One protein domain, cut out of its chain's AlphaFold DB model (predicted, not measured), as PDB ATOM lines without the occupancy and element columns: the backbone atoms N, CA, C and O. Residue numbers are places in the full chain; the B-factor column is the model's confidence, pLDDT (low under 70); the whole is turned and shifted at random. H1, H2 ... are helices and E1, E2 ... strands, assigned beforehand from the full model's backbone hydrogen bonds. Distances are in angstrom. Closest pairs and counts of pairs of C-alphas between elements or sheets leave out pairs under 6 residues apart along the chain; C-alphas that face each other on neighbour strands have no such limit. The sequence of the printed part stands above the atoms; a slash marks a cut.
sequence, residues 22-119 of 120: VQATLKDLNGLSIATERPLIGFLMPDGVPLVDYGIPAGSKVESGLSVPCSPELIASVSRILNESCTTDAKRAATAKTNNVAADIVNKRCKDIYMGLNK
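Overview. This is residues 22 to 119 of the 120 residues of an uncharacterized protein of Rhodospirillaceae bacterium (UniProt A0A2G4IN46). The domain has two halves set next to each other along its longest axis: a four-stranded sheet, E1 to E4, curled like part of a barrel, and a group of three helices. H1 and H3 run opposite ways and graze the sheet near E2 and E3, while H2 sits at the far end, away from the sheet. The printed part has 98 residues, with named elements in the order E1 E2 E3 E4 H1 H2 H3; the sheet's order is E3 - E2 - E1 - E4, all antiparallel, and the class is mixed, helices and strands. The whole is compact, with a radius of gyration of the C-alphas of 13.9 A and spans of 38 by 28 by 21 A.

Arrangement. E1, residues 22 to 27, and E2, residues 40 to 44, form a hairpin, with N 24 and O 40 2.7 A apart, within hydrogen-bond range. E2 and E3, residues 50 to 52, form another hairpin, with N 51 and O 43 at 2.8 A. E1, E2 and E3 are a meander, each strand the antiparallel neighbour of the one before. E4, residues 61 to 68, is the antiparallel neighbour of E1, with N 25 and O 63 at 2.9 A; it completes a Greek key, a meander whose first strand neighbours the fourth. E4 bends by 55 degrees at residue 65, and the sheet is strongly twisted. H1, residues 72 to 86, only grazes the sheet with residues 74 to 78; the closest C-alphas of E2 and H1 are those of Phe 43 and Leu 74, 7.4 A. H2, residues 89 to 98, is not on the sheet. H1 and H2 touch only at the corner by their link, about perpendicular at 78 degrees, closest at the C-alphas of Ser 85 and Lys 91, 5.1 A. H3, residues 103 to 117, only grazes the sheet with residues 109 to 117. H3 touches H1 at a tilt of 36 degrees, only just steep, opposite ways, closest at the C-alphas of Cys 86 and Cys 110, 5.4 A. H3 touches H2 with residues 103 to 107 alone, at a steep tilt of 66 degrees, closest at the C-alphas of Ala 96 and Ala 103, 5.2 A. In H1, H2 and H3 every O i to N i+4 pair is within hydrogen-bond range.

Along the chain. E1 begins at C-alpha 22 (24.766, 143.003, 121.482) and spans 15.4 A. E4 spans 19.8 A, H1 20.1 A and H2 14.2 A. H3 spans 21.5 A and ends at C-alpha 117 (34.647, 148.873, 113.819).

Size, cuts and confidence. The two C-alphas farthest apart are those of Leu 32 and Ala 90, 39.1 A. The printed part has no cut. The link from E1 to E2, residues 28 to 39, is long. Residues 54 to 55 and residue 119 have a pLDDT under 70.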
ATOM      1  N   VAL A  22      25.984 143.734 121.154       92.94
ATOM      2  CA  VAL A  22      24.766 143.003 121.482       92.94
ATOM      3  C   VAL A  22      24.954 142.225 122.768       92.94
ATOM      4  O   VAL A  22      26.055 141.777 123.095       92.94
ATOM      5  N   GLN A  23      23.855 142.015 123.481       92.00
ATOM      6  CA  GLN A  23      23.799 140.959 124.470       92.00
ATOM      7  C   GLN A  23      23.875 139.617 123.737       92.00
ATOM      8  O   GLN A  23      23.030 139.307 122.900       92.00
ATOM      9  N   ALA A  24      24.907 138.839 124.026       90.62
ATOM     10  CA  ALA A  24      25.114 137.513 123.482       90.62
ATOM     11  C   ALA A  24      24.507 136.454 124.408       90.62
ATOM     12  O   ALA A  24      24.517 136.586 125.634       90.62
ATOM     13  N   THR A  25      24.004 135.378 123.813       90.06
ATOM     14  CA  THR A  25      23.571 134.178 124.537       90.06
ATOM     15  C   THR A  25      24.417 132.996 124.088       90.06
ATOM     16  O   THR A  25      24.684 132.840 122.898       90.06
ATOM     17  N   LEU A  26      24.836 132.156 125.034       90.62
ATOM     18  CA  LEU A  26      25.468 130.877 124.725       90.62
ATOM     19  C   LEU A  26      24.410 129.781 124.684       90.62
ATOM     20  O   LEU A  26      23.603 129.666 125.607       90.62
ATOM     21  N   LYS A  27      24.437 128.971 123.632       90.44
ATOM     22  CA  LYS A  27      23.599 127.784 123.465       90.44
ATOM     23  C   LYS A  27      24.460 126.533 123.470       90.44
ATOM     24  O   LYS A  27      25.512 126.534 122.834       90.44
ATOM     25  N   ASP A  28      24.027 125.484 124.155       89.75
ATOM     26  CA  ASP A  28      24.657 124.165 124.055       89.75
ATOM     27  C   ASP A  28      24.292 123.461 122.728       89.75
ATOM     28  O   ASP A  28      23.578 124.003 121.877       89.75
ATOM     29  N   LEU A  29      24.765 122.225 122.550       88.56
ATOM     30  CA  LEU A  29      24.468 121.408 121.365       88.56
ATOM     31  C   LEU A  29      22.972 121.082 121.197       88.56
ATOM     32  O   LEU A  29      22.547 120.767 120.086       88.56
ATOM     33  N   ASN A  30      22.182 121.181 122.267       89.56
ATOM     34  CA  ASN A  30      20.741 120.931 122.277       89.56
ATOM     35  C   ASN A  30      19.919 122.222 122.097       89.56
ATOM     36  O   ASN A  30      18.690 122.168 122.089       89.56
ATOM     37  N   GLY A  31      20.571 123.384 121.961       87.56
ATOM     38  CA  GLY A  31      19.911 124.688 121.847       87.56
ATOM     39  C   GLY A  31      19.458 125.288 123.185       87.56
ATOM     40  O   GLY A  31      18.737 126.295 123.200       87.56
ATOM     41  N   LEU A  32      19.875 124.710 124.316       88.56
ATOM     42  CA  LEU A  32      19.571 125.231 125.645       88.56
ATOM     43  C   LEU A  32      20.519 126.373 126.000       88.56
ATOM     44  O   LEU A  32      21.714 126.323 125.717       88.56
ATOM     45  N   SER A  33      19.978 127.415 126.631       88.88
ATOM     46  CA  SER A  33      20.791 128.536 127.101       88.88
ATOM     47  C   SER A  33      21.728 128.083 128.217       88.88
ATOM     48  O   SER A  33      21.278 127.579 129.245       88.88
ATOM     49  N   ILE A  34      23.021 128.322 128.033       87.94
ATOM     50  CA  ILE A  34      24.027 128.134 129.071       87.94
ATOM     51  C   ILE A  34      23.991 129.368 129.968       87.94
ATOM     52  O   ILE A  34      24.184 130.492 129.500       87.94
ATOM     53  N   ALA A  35      23.714 129.158 131.254       84.25
ATOM     54  CA  ALA A  35      23.699 130.233 132.232       84.25
ATOM     55  C   ALA A  35      25.100 130.837 132.386       84.25
ATOM     56  O   ALA A  35      26.092 130.121 132.518       84.25
ATOM     57  N   THR A  36      25.165 132.164 132.398       82.25
ATOM     58  CA  THR A  36      26.388 132.921 132.654       82.25
ATOM     59  C   THR A  36      26.186 133.795 133.884       82.25
ATOM     60  O   THR A  36      25.101 134.327 134.104       82.25
ATOM     61  N   GLU A  37      27.228 133.963 134.699       80.50
ATOM     62  CA  GLU A  37      27.149 134.775 135.926       80.50
ATOM     63  C   GLU A  37      26.833 136.250 135.641       80.50
ATOM     64  O   GLU A  37      26.272 136.956 136.477       80.50
ATOM     65  N   ARG A  38      27.204 136.726 134.449       81.00
ATOM     66  CA  ARG A  38      26.931 138.077 133.956       81.00
ATOM     67  C   ARG A  38      26.390 138.016 132.528       81.00
ATOM     68  O   ARG A  38      26.737 137.079 131.804       81.00
ATOM     69  N   PRO A  39      25.585 139.006 132.097       81.19
ATOM     70  CA  PRO A  39      25.218 139.151 130.695       81.19
ATOM     71  C   PRO A  39      26.475 139.185 129.828       81.19
ATOM     72  O   PRO A  39      27.370 140.000 130.063       81.19
ATOM     73  N   LEU A  40      26.557 138.298 128.839       88.25
ATOM     74  CA  LEU A  40      27.633 138.360 127.863       88.25
ATOM     75  C   LEU A  40      27.341 139.510 126.917       88.25
ATOM     76  O   LEU A  40      26.286 139.545 126.292       88.25
ATOM     77  N   ILE A  41      28.272 140.447 126.812       89.75
ATOM     78  CA  ILE A  41      28.212 141.506 125.814       89.75
ATOM     79  C   ILE A  41      29.267 141.187 124.769       89.75
ATOM     80  O   ILE A  41      30.429 140.954 125.101       89.75
ATOM     81  N   GLY A  42      28.841 141.134 123.515       91.25
ATOM     82  CA  GLY A  42      29.714 140.855 122.392       91.25
ATOM     83  C   GLY A  42      29.667 141.963 121.360       91.25
ATOM     84  O   GLY A  42      28.660 142.650 121.189       91.25
ATOM     85  N   PHE A  43      30.781 142.122 120.667       91.44
ATOM     86  CA  PHE A  43      30.917 143.025 119.542       91.44
ATOM     87  C   PHE A  43      30.281 142.392 118.303       91.44
ATOM     88  O   PHE A  43      30.673 141.294 117.902       91.44
ATOM     89  N   LEU A  44      29.284 143.043 117.709       91.00
ATOM     90  CA  LEU A  44      28.533 142.483 116.592       91.00
ATOM     91  C   LEU A  44      29.375 142.520 115.311       91.00
ATOM     92  O   LEU A  44      29.675 143.583 114.765       91.00
ATOM     93  N   MET A  45      29.746 141.340 114.812       89.44
ATOM     94  CA  MET A  45      30.452 141.209 113.539       89.44
ATOM     95  C   MET A  45      29.471 141.219 112.350       89.44
ATOM     96  O   MET A  45      28.287 140.918 112.520       89.44
ATOM     97  N   PRO A  46      29.935 141.525 111.121       87.38
ATOM     98  CA  PRO A  46      29.093 141.528 109.919       87.38
ATOM     99  C   PRO A  46      28.413 140.192 109.588       87.38
ATOM    100  O   PRO A  46      27.420 140.185 108.868       87.38
ATOM    101  N   ASP A  47      28.934 139.071 110.091       85.31
ATOM    102  CA  ASP A  47      28.334 137.741 109.931       85.31
ATOM    103  C   ASP A  47      27.193 137.461 110.929       85.31
ATOM    104  O   ASP A  47      26.629 136.368 110.922       85.31
ATOM    105  N   GLY A  48      26.846 138.434 111.779       85.56
ATOM    106  CA  GLY A  48      25.791 138.328 112.786       85.56
ATOM    107  C   GLY A  48      26.195 137.546 114.037       85.56
ATOM    108  O   GLY A  48      25.428 137.496 114.996       85.56
ATOM    109  N   VAL A  49      27.398 136.965 114.071       87.88
ATOM    110  CA  VAL A  49      27.902 136.247 115.245       87.88
ATOM    111  C   VAL A  49      28.701 137.231 116.094       87.88
ATOM    112  O   VAL A  49      29.685 137.786 115.614       87.88
ATOM    113  N   PRO A  50      28.332 137.488 117.355       90.00
ATOM    114  CA  PRO A  50      29.067 138.448 118.157       90.00
ATOM    115  C   PRO A  50      30.408 137.876 118.637       90.00
ATOM    116  O   PRO A  50      30.512 136.714 119.035       90.00
ATOM    117  N   LEU A  51      31.442 138.716 118.628       88.62
ATOM    118  CA  LEU A  51      32.739 138.434 119.231       88.62
ATOM    119  C   LEU A  51      32.662 138.741 120.730       88.62
ATOM    120  O   LEU A  51      32.507 139.897 121.122       88.62
ATOM    121  N   VAL A  52      32.762 137.707 121.562       86.31
ATOM    122  CA  VAL A  52      32.726 137.814 123.028       86.31
ATOM    123  C   VAL A  52      34.109 137.555 123.619       86.31
ATOM    124  O   VAL A  52      34.802 136.630 123.202       86.31
ATOM    125  N   ASP A  53      34.497 138.354 124.614       71.56
ATOM    126  CA  ASP A  53      35.725 138.160 125.398       71.56
ATOM    127  C   ASP A  53      35.449 137.183 126.557       71.56
ATOM    128  O   ASP A  53      35.456 137.537 127.737       71.56
ATOM    129  N   TYR A  54      35.046 135.957 126.211       67.75
ATOM    130  CA  TYR A  54      34.752 134.898 127.174       67.75
ATOM    131  C   TYR A  54      35.188 133.547 126.613       67.75
ATOM    132  O   TYR A  54      35.122 133.312 125.406       67.75
ATOM    133  N   GLY A  55      35.613 132.636 127.490       68.75
ATOM    134  CA  GLY A  55      35.882 131.256 127.101       68.75
ATOM    135  C   GLY A  55      34.586 130.585 126.656       68.75
ATOM    136  O   GLY A  55      33.768 130.215 127.493       68.75
ATOM    137  N   ILE A  56      34.375 130.455 125.346       76.88
ATOM    138  CA  ILE A  56      33.216 129.746 124.797       76.88
ATOM    139  C   ILE A  56      33.440 128.247 125.045       76.88
ATOM    140  O   ILE A  56      34.428 127.705 124.542       76.88
ATOM    141  N   PRO A  57      32.570 127.561 125.810       78.62
ATOM    142  CA  PRO A  57      32.723 126.129 126.038       78.62
ATOM    143  C   PRO A  57      32.688 125.350 124.717       78.62
ATOM    144  O   PRO A  57      31.998 125.734 123.770       78.62
ATOM    145  N   ALA A  58      33.429 124.245 124.647       77.62
ATOM    146  CA  ALA A  58      33.447 123.404 123.455       77.62
ATOM    147  C   ALA A  58      32.035 122.883 123.133       77.62
ATOM    148  O   ALA A  58      31.329 122.396 124.013       77.62
ATOM    149  N   GLY A  59      31.632 122.983 121.865       80.94
ATOM    150  CA  GLY A  59      30.291 122.593 121.414       80.94
ATOM    151  C   GLY A  59      29.208 123.656 121.620       80.94
ATOM    152  O   GLY A  59      28.072 123.434 121.209       80.94
ATOM    153  N   SER A  60      29.537 124.815 122.192       86.50
ATOM    154  CA  SER A  60      28.581 125.909 122.341       86.50
ATOM    155  C   SER A  60      28.505 126.793 121.097       86.50
ATOM    156  O   SER A  60      29.487 126.985 120.377       86.50
ATOM    157  N   LYS A  61      27.332 127.381 120.868       87.81
ATOM    158  CA  LYS A  61      27.091 128.415 119.856       87.81
ATOM    159  C   LYS A  61      26.841 129.755 120.532       87.81
ATOM    160  O   LYS A  61      26.226 129.810 121.593       87.81
ATOM    161  N   VAL A  62      27.311 130.828 119.904       89.62
ATOM    162  CA  VAL A  62      27.035 132.201 120.337       89.62
ATOM    163  C   VAL A  62      25.936 132.773 119.454       89.62
ATOM    164  O   VAL A  62      26.067 132.758 118.231       89.62
ATOM    165  N   GLU A  63      24.877 133.291 120.064       89.50
ATOM    166  CA  GLU A  63      23.767 133.949 119.374       89.50
ATOM    167  C   GLU A  63      23.691 135.427 119.760       89.50
ATOM    168  O   GLU A  63      23.871 135.789 120.928       89.50
ATOM    169  N   SER A  64      23.416 136.286 118.779       90.31
ATOM    170  CA  SER A  64      23.145 137.708 118.996       90.31
ATOM    171  C   SER A  64      21.733 137.920 119.538       90.31
ATOM    172  O   SER A  64      20.773 137.367 119.001       90.31
ATOM    173  N   GLY A  65      21.602 138.768 120.551       87.50
ATOM    174  CA  GLY A  65      20.328 139.214 121.099       87.50
ATOM    175  C   GLY A  65      20.116 140.714 120.908       87.50
ATOM    176  O   GLY A  65      20.259 141.251 119.812       87.50
ATOM    177  N   LEU A  66      19.744 141.389 121.995       88.25
ATOM    178  CA  LEU A  66      19.406 142.811 121.990       88.25
ATOM    179  C   LEU A  66      20.635 143.687 121.744       88.25
ATOM    180  O   LEU A  66      21.695 143.446 122.320       88.25
ATOM    181  N   SER A  67      20.467 144.737 120.941       90.38
ATOM    182  CA  SER A  67      21.480 145.781 120.771       90.38
ATOM    183  C   SER A  67      21.674 146.552 122.073       90.38
ATOM    184  O   SER A  67      20.706 146.959 122.718       90.38
ATOM    185  N   VAL A  68      22.930 146.783 122.437       90.31
ATOM    186  CA  VAL A  68      23.339 147.489 123.656       90.31
ATOM    187  C   VAL A  68      24.533 148.402 123.361       90.31
ATOM    188  O   VAL A  68      25.260 148.166 122.394       90.31
ATOM    189  N   PRO A  69      24.779 149.443 124.173       88.06
ATOM    190  CA  PRO A  69      25.979 150.258 124.026       88.06
ATOM    191  C   PRO A  69      27.249 149.416 124.176       88.06
ATOM    192  O   PRO A  69      27.360 148.601 125.096       88.06
ATOM    193  N   CYS A  70      28.230 149.636 123.303       86.81
ATOM    194  CA  CYS A  70      29.553 149.050 123.475       86.81
ATOM    195  C   CYS A  70      30.269 149.670 124.677       86.81
ATOM    196  O   CYS A  70      30.365 150.894 124.785       86.81
ATOM    197  N   SER A  71      30.819 148.832 125.558       86.00
ATOM    198  CA  SER A  71      31.668 149.323 126.642       86.00
ATOM    199  C   SER A  71      33.045 149.744 126.099       86.00
ATOM    200  O   SER A  71      33.544 149.127 125.145       86.00
ATOM    201  N   PRO A  72      33.698 150.765 126.683       85.19
ATOM    202  CA  PRO A  72      35.045 151.167 126.278       85.19
ATOM    203  C   PRO A  72      36.064 150.026 126.373       85.19
ATOM    204  O   PRO A  72      36.951 149.915 125.528       85.19
ATOM    205  N   GLU A  73      35.922 149.152 127.372       86.19
ATOM    206  CA  GLU A  73      36.798 147.999 127.583       86.19
ATOM    207  C   GLU A  73      36.661 146.978 126.452       86.19
ATOM    208  O   GLU A  73      37.668 146.475 125.953       86.19
ATOM    209  N   LEU A  74      35.431 146.707 125.999       86.50
ATOM    210  CA  LEU A  74      35.187 145.798 124.882       86.50
ATOM    211  C   LEU A  74      35.774 146.362 123.583       86.50
ATOM    212  O   LEU A  74      36.489 145.651 122.878       86.50
ATOM    213  N   ILE A  75      35.560 147.650 123.298       86.88
ATOM    214  CA  ILE A  75      36.149 148.315 122.123       86.88
ATOM    215  C   ILE A  75      37.681 148.258 122.179       86.88
ATOM    216  O   ILE A  75      38.330 147.964 121.169       86.88
ATOM    217  N   ALA A  76      38.272 148.499 123.351       87.88
ATOM    218  CA  ALA A  76      39.715 148.406 123.547       87.88
ATOM    219  C   ALA A  76      40.231 146.973 123.330       87.88
ATOM    220  O   ALA A  76      41.247 146.790 122.657       87.88
ATOM    221  N   SER A  77      39.517 145.956 123.830       88.19
ATOM    222  CA  SER A  77      39.878 144.544 123.637       88.19
ATOM    223  C   SER A  77      39.828 144.151 122.155       88.19
ATOM    224  O   SER A  77      40.797 143.601 121.629       88.19
ATOM    225  N   VAL A  78      38.769 144.538 121.434       89.56
ATOM    226  CA  VAL A  78      38.630 144.291 119.987       89.56
ATOM    227  C   VAL A  78      39.714 145.017 119.180       89.56
ATOM    228  O   VAL A  78      40.336 144.432 118.290       89.56
ATOM    229  N   SER A  79      40.008 146.273 119.522       88.81
ATOM    230  CA  SER A  79      41.078 147.050 118.877       88.81
ATOM    231  C   SER A  79      42.456 146.425 119.107       88.81
ATOM    232  O   SER A  79      43.295 146.386 118.204       88.81
ATOM    233  N   ARG A  80      42.693 145.883 120.305       89.50
ATOM    234  CA  ARG A  80      43.911 145.136 120.623       89.50
ATOM    235  C   ARG A  80      44.027 143.870 119.772       89.50
ATOM    236  O   ARG A  80      45.088 143.662 119.190       89.50
ATOM    237  N   ILE A  81      42.950 143.095 119.608       88.75
ATOM    238  CA  ILE A  81      42.936 141.910 118.728       88.75
ATOM    239  C   ILE A  81      43.353 142.290 117.302       88.75
ATOM    240  O   ILE A  81      44.208 141.622 116.716       88.75
ATOM    241  N   LEU A  82      42.819 143.389 116.753       89.38
ATOM    242  CA  LEU A  82      43.244 143.875 115.436       89.38
ATOM    243  C   LEU A  82      44.739 144.195 115.392       89.38
ATOM    244  O   LEU A  82      45.443 143.763 114.476       89.38
ATOM    245  N   ASN A  83      45.239 144.929 116.384       89.75
ATOM    246  CA  ASN A  83      46.636 145.344 116.427       89.75
ATOM    247  C   ASN A  83      47.597 144.158 116.563       89.75
ATOM    248  O   ASN A  83      48.630 144.111 115.884       89.75
ATOM    249  N   GLU A  84      47.257 143.187 117.404       90.75
ATOM    250  CA  GLU A  84      48.099 142.034 117.714       90.75
ATOM    251  C   GLU A  84      48.038 140.956 116.629       90.75
ATOM    252  O   GLU A  84      49.080 140.407 116.275       90.75
ATOM    253  N   SER A  85      46.862 140.706 116.045       89.75
ATOM    254  CA  SER A  85      46.649 139.574 115.130       89.75
ATOM    255  C   SER A  85      46.472 139.959 113.662       89.75
ATOM    256  O   SER A  85      46.769 139.149 112.790       89.75
ATOM    257  N   CYS A  86      46.004 141.171 113.351       92.25
ATOM    258  CA  CYS A  86      45.475 141.481 112.016       92.25
ATOM    259  C   CYS A  86      46.299 142.477 111.196       92.25
ATOM    260  O   CYS A  86      46.047 142.609 110.000       92.25
ATOM    261  N   THR A  87      47.287 143.153 111.790       91.00
ATOM    262  CA  THR A  87      48.015 144.261 111.135       91.00
ATOM    263  C   THR A  87      49.002 143.840 110.045       91.00
ATOM    264  O   THR A  87      49.309 144.649 109.176       91.00
ATOM    265  N   THR A  88      49.490 142.597 110.045       93.12
ATOM    266  CA  THR A  88      50.420 142.089 109.019       93.12
ATOM    267  C   THR A  88      50.097 140.645 108.641       93.12
ATOM    268  O   THR A  88      49.499 139.914 109.431       93.12
ATOM    269  N   ASP A  89      50.534 140.206 107.455       93.06
ATOM    270  CA  ASP A  89      50.414 138.799 107.036       93.06
ATOM    271  C   ASP A  89      51.120 137.847 108.007       93.06
ATOM    272  O   ASP A  89      50.571 136.807 108.365       93.06
ATOM    273  N   ALA A  90      52.304 138.230 108.496       93.44
ATOM    274  CA  ALA A  90      53.060 137.438 109.462       93.44
ATOM    275  C   ALA A  90      52.287 137.230 110.775       93.44
ATOM    276  O   ALA A  90      52.277 136.124 111.311       93.44
ATOM    277  N   LYS A  91      51.598 138.269 111.272       93.44
ATOM    278  CA  LYS A  91      50.748 138.169 112.467       93.44
ATOM    279  C   LYS A  91      49.552 137.254 112.231       93.44
ATOM    280  O   LYS A  91      49.321 136.360 113.035       93.44
ATOM    281  N   ARG A  92      48.863 137.392 111.093       93.19
ATOM    282  CA  ARG A  92      47.728 136.521 110.747       93.19
ATOM    283  C   ARG A  92      48.151 135.058 110.611       93.19
ATOM    284  O   ARG A  92      47.481 134.178 111.148       93.19
ATOM    285  N   ALA A  93      49.292 134.796 109.972       93.56
ATOM    286  CA  ALA A  93      49.861 133.455 109.859       93.56
ATOM    287  C   ALA A  93      50.262 132.873 111.228       93.56
ATOM    288  O   ALA A  93      49.993 131.702 111.504       93.56
ATOM    289  N   ALA A  94      50.858 133.686 112.106       93.88
ATOM    290  CA  ALA A  94      51.187 133.277 113.469       93.88
ATOM    291  C   ALA A  94      49.924 132.948 114.281       93.88
ATOM    292  O   ALA A  94      49.866 131.893 114.906       93.88
ATOM    293  N   THR A  95      48.887 133.786 114.210       92.94
ATOM    294  CA  THR A  95      47.595 133.541 114.865       92.94
ATOM    295  C   THR A  95      46.939 132.260 114.350       92.94
ATOM    296  O   THR A  95      46.455 131.469 115.159       92.94
ATOM    297  N   ALA A  96      46.965 132.010 113.036       92.88
ATOM    298  CA  ALA A  96      46.434 130.781 112.442       92.88
ATOM    299  C   ALA A  96      47.137 129.536 113.000       92.88
ATOM    300  O   ALA A  96      46.483 128.598 113.456       92.88
ATOM    301  N   LYS A  97      48.474 129.576 113.060       94.69
ATOM    302  CA  LYS A  97      49.293 128.501 113.628       94.69
ATOM    303  C   LYS A  97      49.014 128.283 115.117       94.69
ATOM    304  O   LYS A  97      48.795 127.147 115.522       94.69
ATOM    305  N   THR A  98      49.004 129.347 115.921       93.06
ATOM    306  CA  THR A  98      48.770 129.272 117.375       93.06
ATOM    307  C   THR A  98      47.396 128.697 117.708       93.06
ATOM    308  O   THR A  98      47.270 127.934 118.659       93.06
ATOM    309  N   ASN A  99      46.374 129.033 116.918       87.12
ATOM    310  CA  ASN A  99      45.004 128.572 117.146       87.12
ATOM    311  C   ASN A  99      44.663 127.278 116.392       87.12
ATOM    312  O   ASN A  99      43.535 126.807 116.492       87.12
ATOM    313  N   ASN A 100      45.616 126.703 115.650       92.88
ATOM    314  CA  ASN A 100      45.414 125.516 114.820       92.88
ATOM    315  C   ASN A 100      44.200 125.636 113.874       92.88
ATOM    316  O   ASN A 100      43.382 124.725 113.751       92.88
ATOM    317  N   VAL A 101      44.072 126.791 113.218       91.12
ATOM    318  CA  VAL A 101      43.026 127.078 112.226       91.12
ATOM    319  C   VAL A 101      43.653 127.455 110.889       91.12
ATOM    320  O   VAL A 101      44.805 127.884 110.821       91.12
ATOM    321  N   ALA A 102      42.891 127.317 109.809       92.19
ATOM    322  CA  ALA A 102      43.349 127.708 108.485       92.19
ATOM    323  C   ALA A 102      43.524 129.242 108.372       92.19
ATOM    324  O   ALA A 102      42.827 130.029 109.018       92.19
ATOM    325  N   ALA A 103      44.505 129.683 107.579       90.31
ATOM    326  CA  ALA A 103      44.876 131.100 107.482       90.31
ATOM    327  C   ALA A 103      43.767 131.975 106.869       90.31
ATOM    328  O   ALA A 103      43.635 133.151 107.209       90.31
ATOM    329  N   ASP A 104      42.943 131.400 105.995       92.81
ATOM    330  CA  ASP A 104      41.748 132.024 105.428       92.81
ATOM    331  C   ASP A 104      40.694 132.352 106.498       92.81
ATOM    332  O   ASP A 104      40.103 133.431 106.445       92.81
ATOM    333  N   ILE A 105      40.527 131.497 107.515       90.56
ATOM    334  CA  ILE A 105      39.648 131.758 108.665       90.56
ATOM    335  C   ILE A 105      40.128 133.004 109.412       90.56
ATOM    336  O   ILE A 105      39.330 133.898 109.700       90.56
ATOM    337  N   VAL A 106      41.433 133.108 109.685       91.81
ATOM    338  CA  VAL A 106      42.006 134.287 110.359       91.81
ATOM    339  C   VAL A 106      41.877 135.537 109.492       91.81
ATOM    340  O   VAL A 106      41.457 136.581 109.989       91.81
ATOM    341  N   ASN A 107      42.166 135.444 108.193       93.56
ATOM    342  CA  ASN A 107      42.012 136.561 107.258       93.56
ATOM    343  C   ASN A 107      40.564 137.065 107.207       93.56
ATOM    344  O   ASN A 107      40.332 138.275 107.295       93.56
ATOM    345  N   LYS A 108      39.589 136.149 107.125       91.94
ATOM    346  CA  LYS A 108      38.163 136.482 107.190       91.94
ATOM    347  C   LYS A 108      37.832 137.165 108.514       91.94
ATOM    348  O   LYS A 108      37.253 138.245 108.498       91.94
ATOM    349  N   ARG A 109      38.251 136.596 109.649       90.56
ATOM    350  CA  ARG A 109      37.991 137.183 110.974       90.56
ATOM    351  C   ARG A 109      38.569 138.586 111.121       90.56
ATOM    352  O   ARG A 109      37.873 139.480 111.584       90.56
ATOM    353  N   CYS A 110      39.799 138.808 110.678       92.19
ATOM    354  CA  CYS A 110      40.412 140.133 110.691       92.19
ATOM    355  C   CYS A 110      39.641 141.149 109.841       92.19
ATOM    356  O   CYS A 110      39.456 142.291 110.266       92.19
ATOM    357  N   LYS A 111      39.158 140.732 108.664       91.75
ATOM    358  CA  LYS A 111      38.299 141.562 107.813       91.75
ATOM    359  C   LYS A 111      36.971 141.884 108.500       91.75
ATOM    360  O   LYS A 111      36.578 143.046 108.514       91.75
ATOM    361  N   ASP A 112      36.318 140.888 109.093       90.81
ATOM    362  CA  ASP A 112      35.033 141.040 109.782       90.81
ATOM    363  C   ASP A 112      35.145 142.024 110.959       90.81
ATOM    364  O   ASP A 112      34.315 142.923 111.095       90.81
ATOM    365  N   ILE A 113      36.213 141.924 111.761       89.56
ATOM    366  CA  ILE A 113      36.463 142.846 112.878       89.56
ATOM    367  C   ILE A 113      36.723 144.270 112.364       89.56
ATOM    368  O   ILE A 113      36.145 145.228 112.880       89.56
ATOM    369  N   TYR A 114      37.560 144.422 111.332       89.25
ATOM    370  CA  TYR A 114      37.834 145.731 110.737       89.25
ATOM    371  C   TYR A 114      36.557 146.383 110.197       89.25
ATOM    372  O   TYR A 114      36.317 147.565 110.441       89.25
ATOM    373  N   MET A 115      35.716 145.614 109.502       88.00
ATOM    374  CA  MET A 115      34.429 146.089 108.997       88.00
ATOM    375  C   MET A 115      33.478 146.473 110.130       88.00
ATOM    376  O   MET A 115      32.850 147.521 110.038       88.00
ATOM    377  N   GLY A 116      33.399 145.678 111.200       85.06
ATOM    378  CA  GLY A 116      32.549 145.986 112.350       85.06
ATOM    379  C   GLY A 116      32.912 147.311 113.029       85.06
ATOM    380  O   GLY A 116      32.022 148.053 113.422       85.06
ATOM    381  N   LEU A 117      34.208 147.633 113.156       83.19
ATOM    382  CA  LEU A 117      34.647 148.873 113.819       83.19
ATOM    383  C   LEU A 117      34.457 150.108 112.937       83.19
ATOM    384  O   LEU A 117      34.364 151.223 113.443       83.19
ATOM    385  N   ASN A 118      34.434 149.910 111.620       77.81
ATOM    386  CA  ASN A 118      34.365 150.977 110.630       77.81
ATOM    387  C   ASN A 118      33.026 150.999 109.883       77.81
ATOM    388  O   ASN A 118      32.974 151.574 108.795       77.81
ATOM    389  N   LYS A 119      31.967 150.375 110.424       65.81
ATOM    390  CA  LYS A 119      30.611 150.451 109.861       65.81
ATOM    391  C   LYS A 119      30.197 151.927 109.766       65.81
ATOM    392  O   LYS A 119      29.840 152.544 110.762       65.81
TER     393      LYS A 119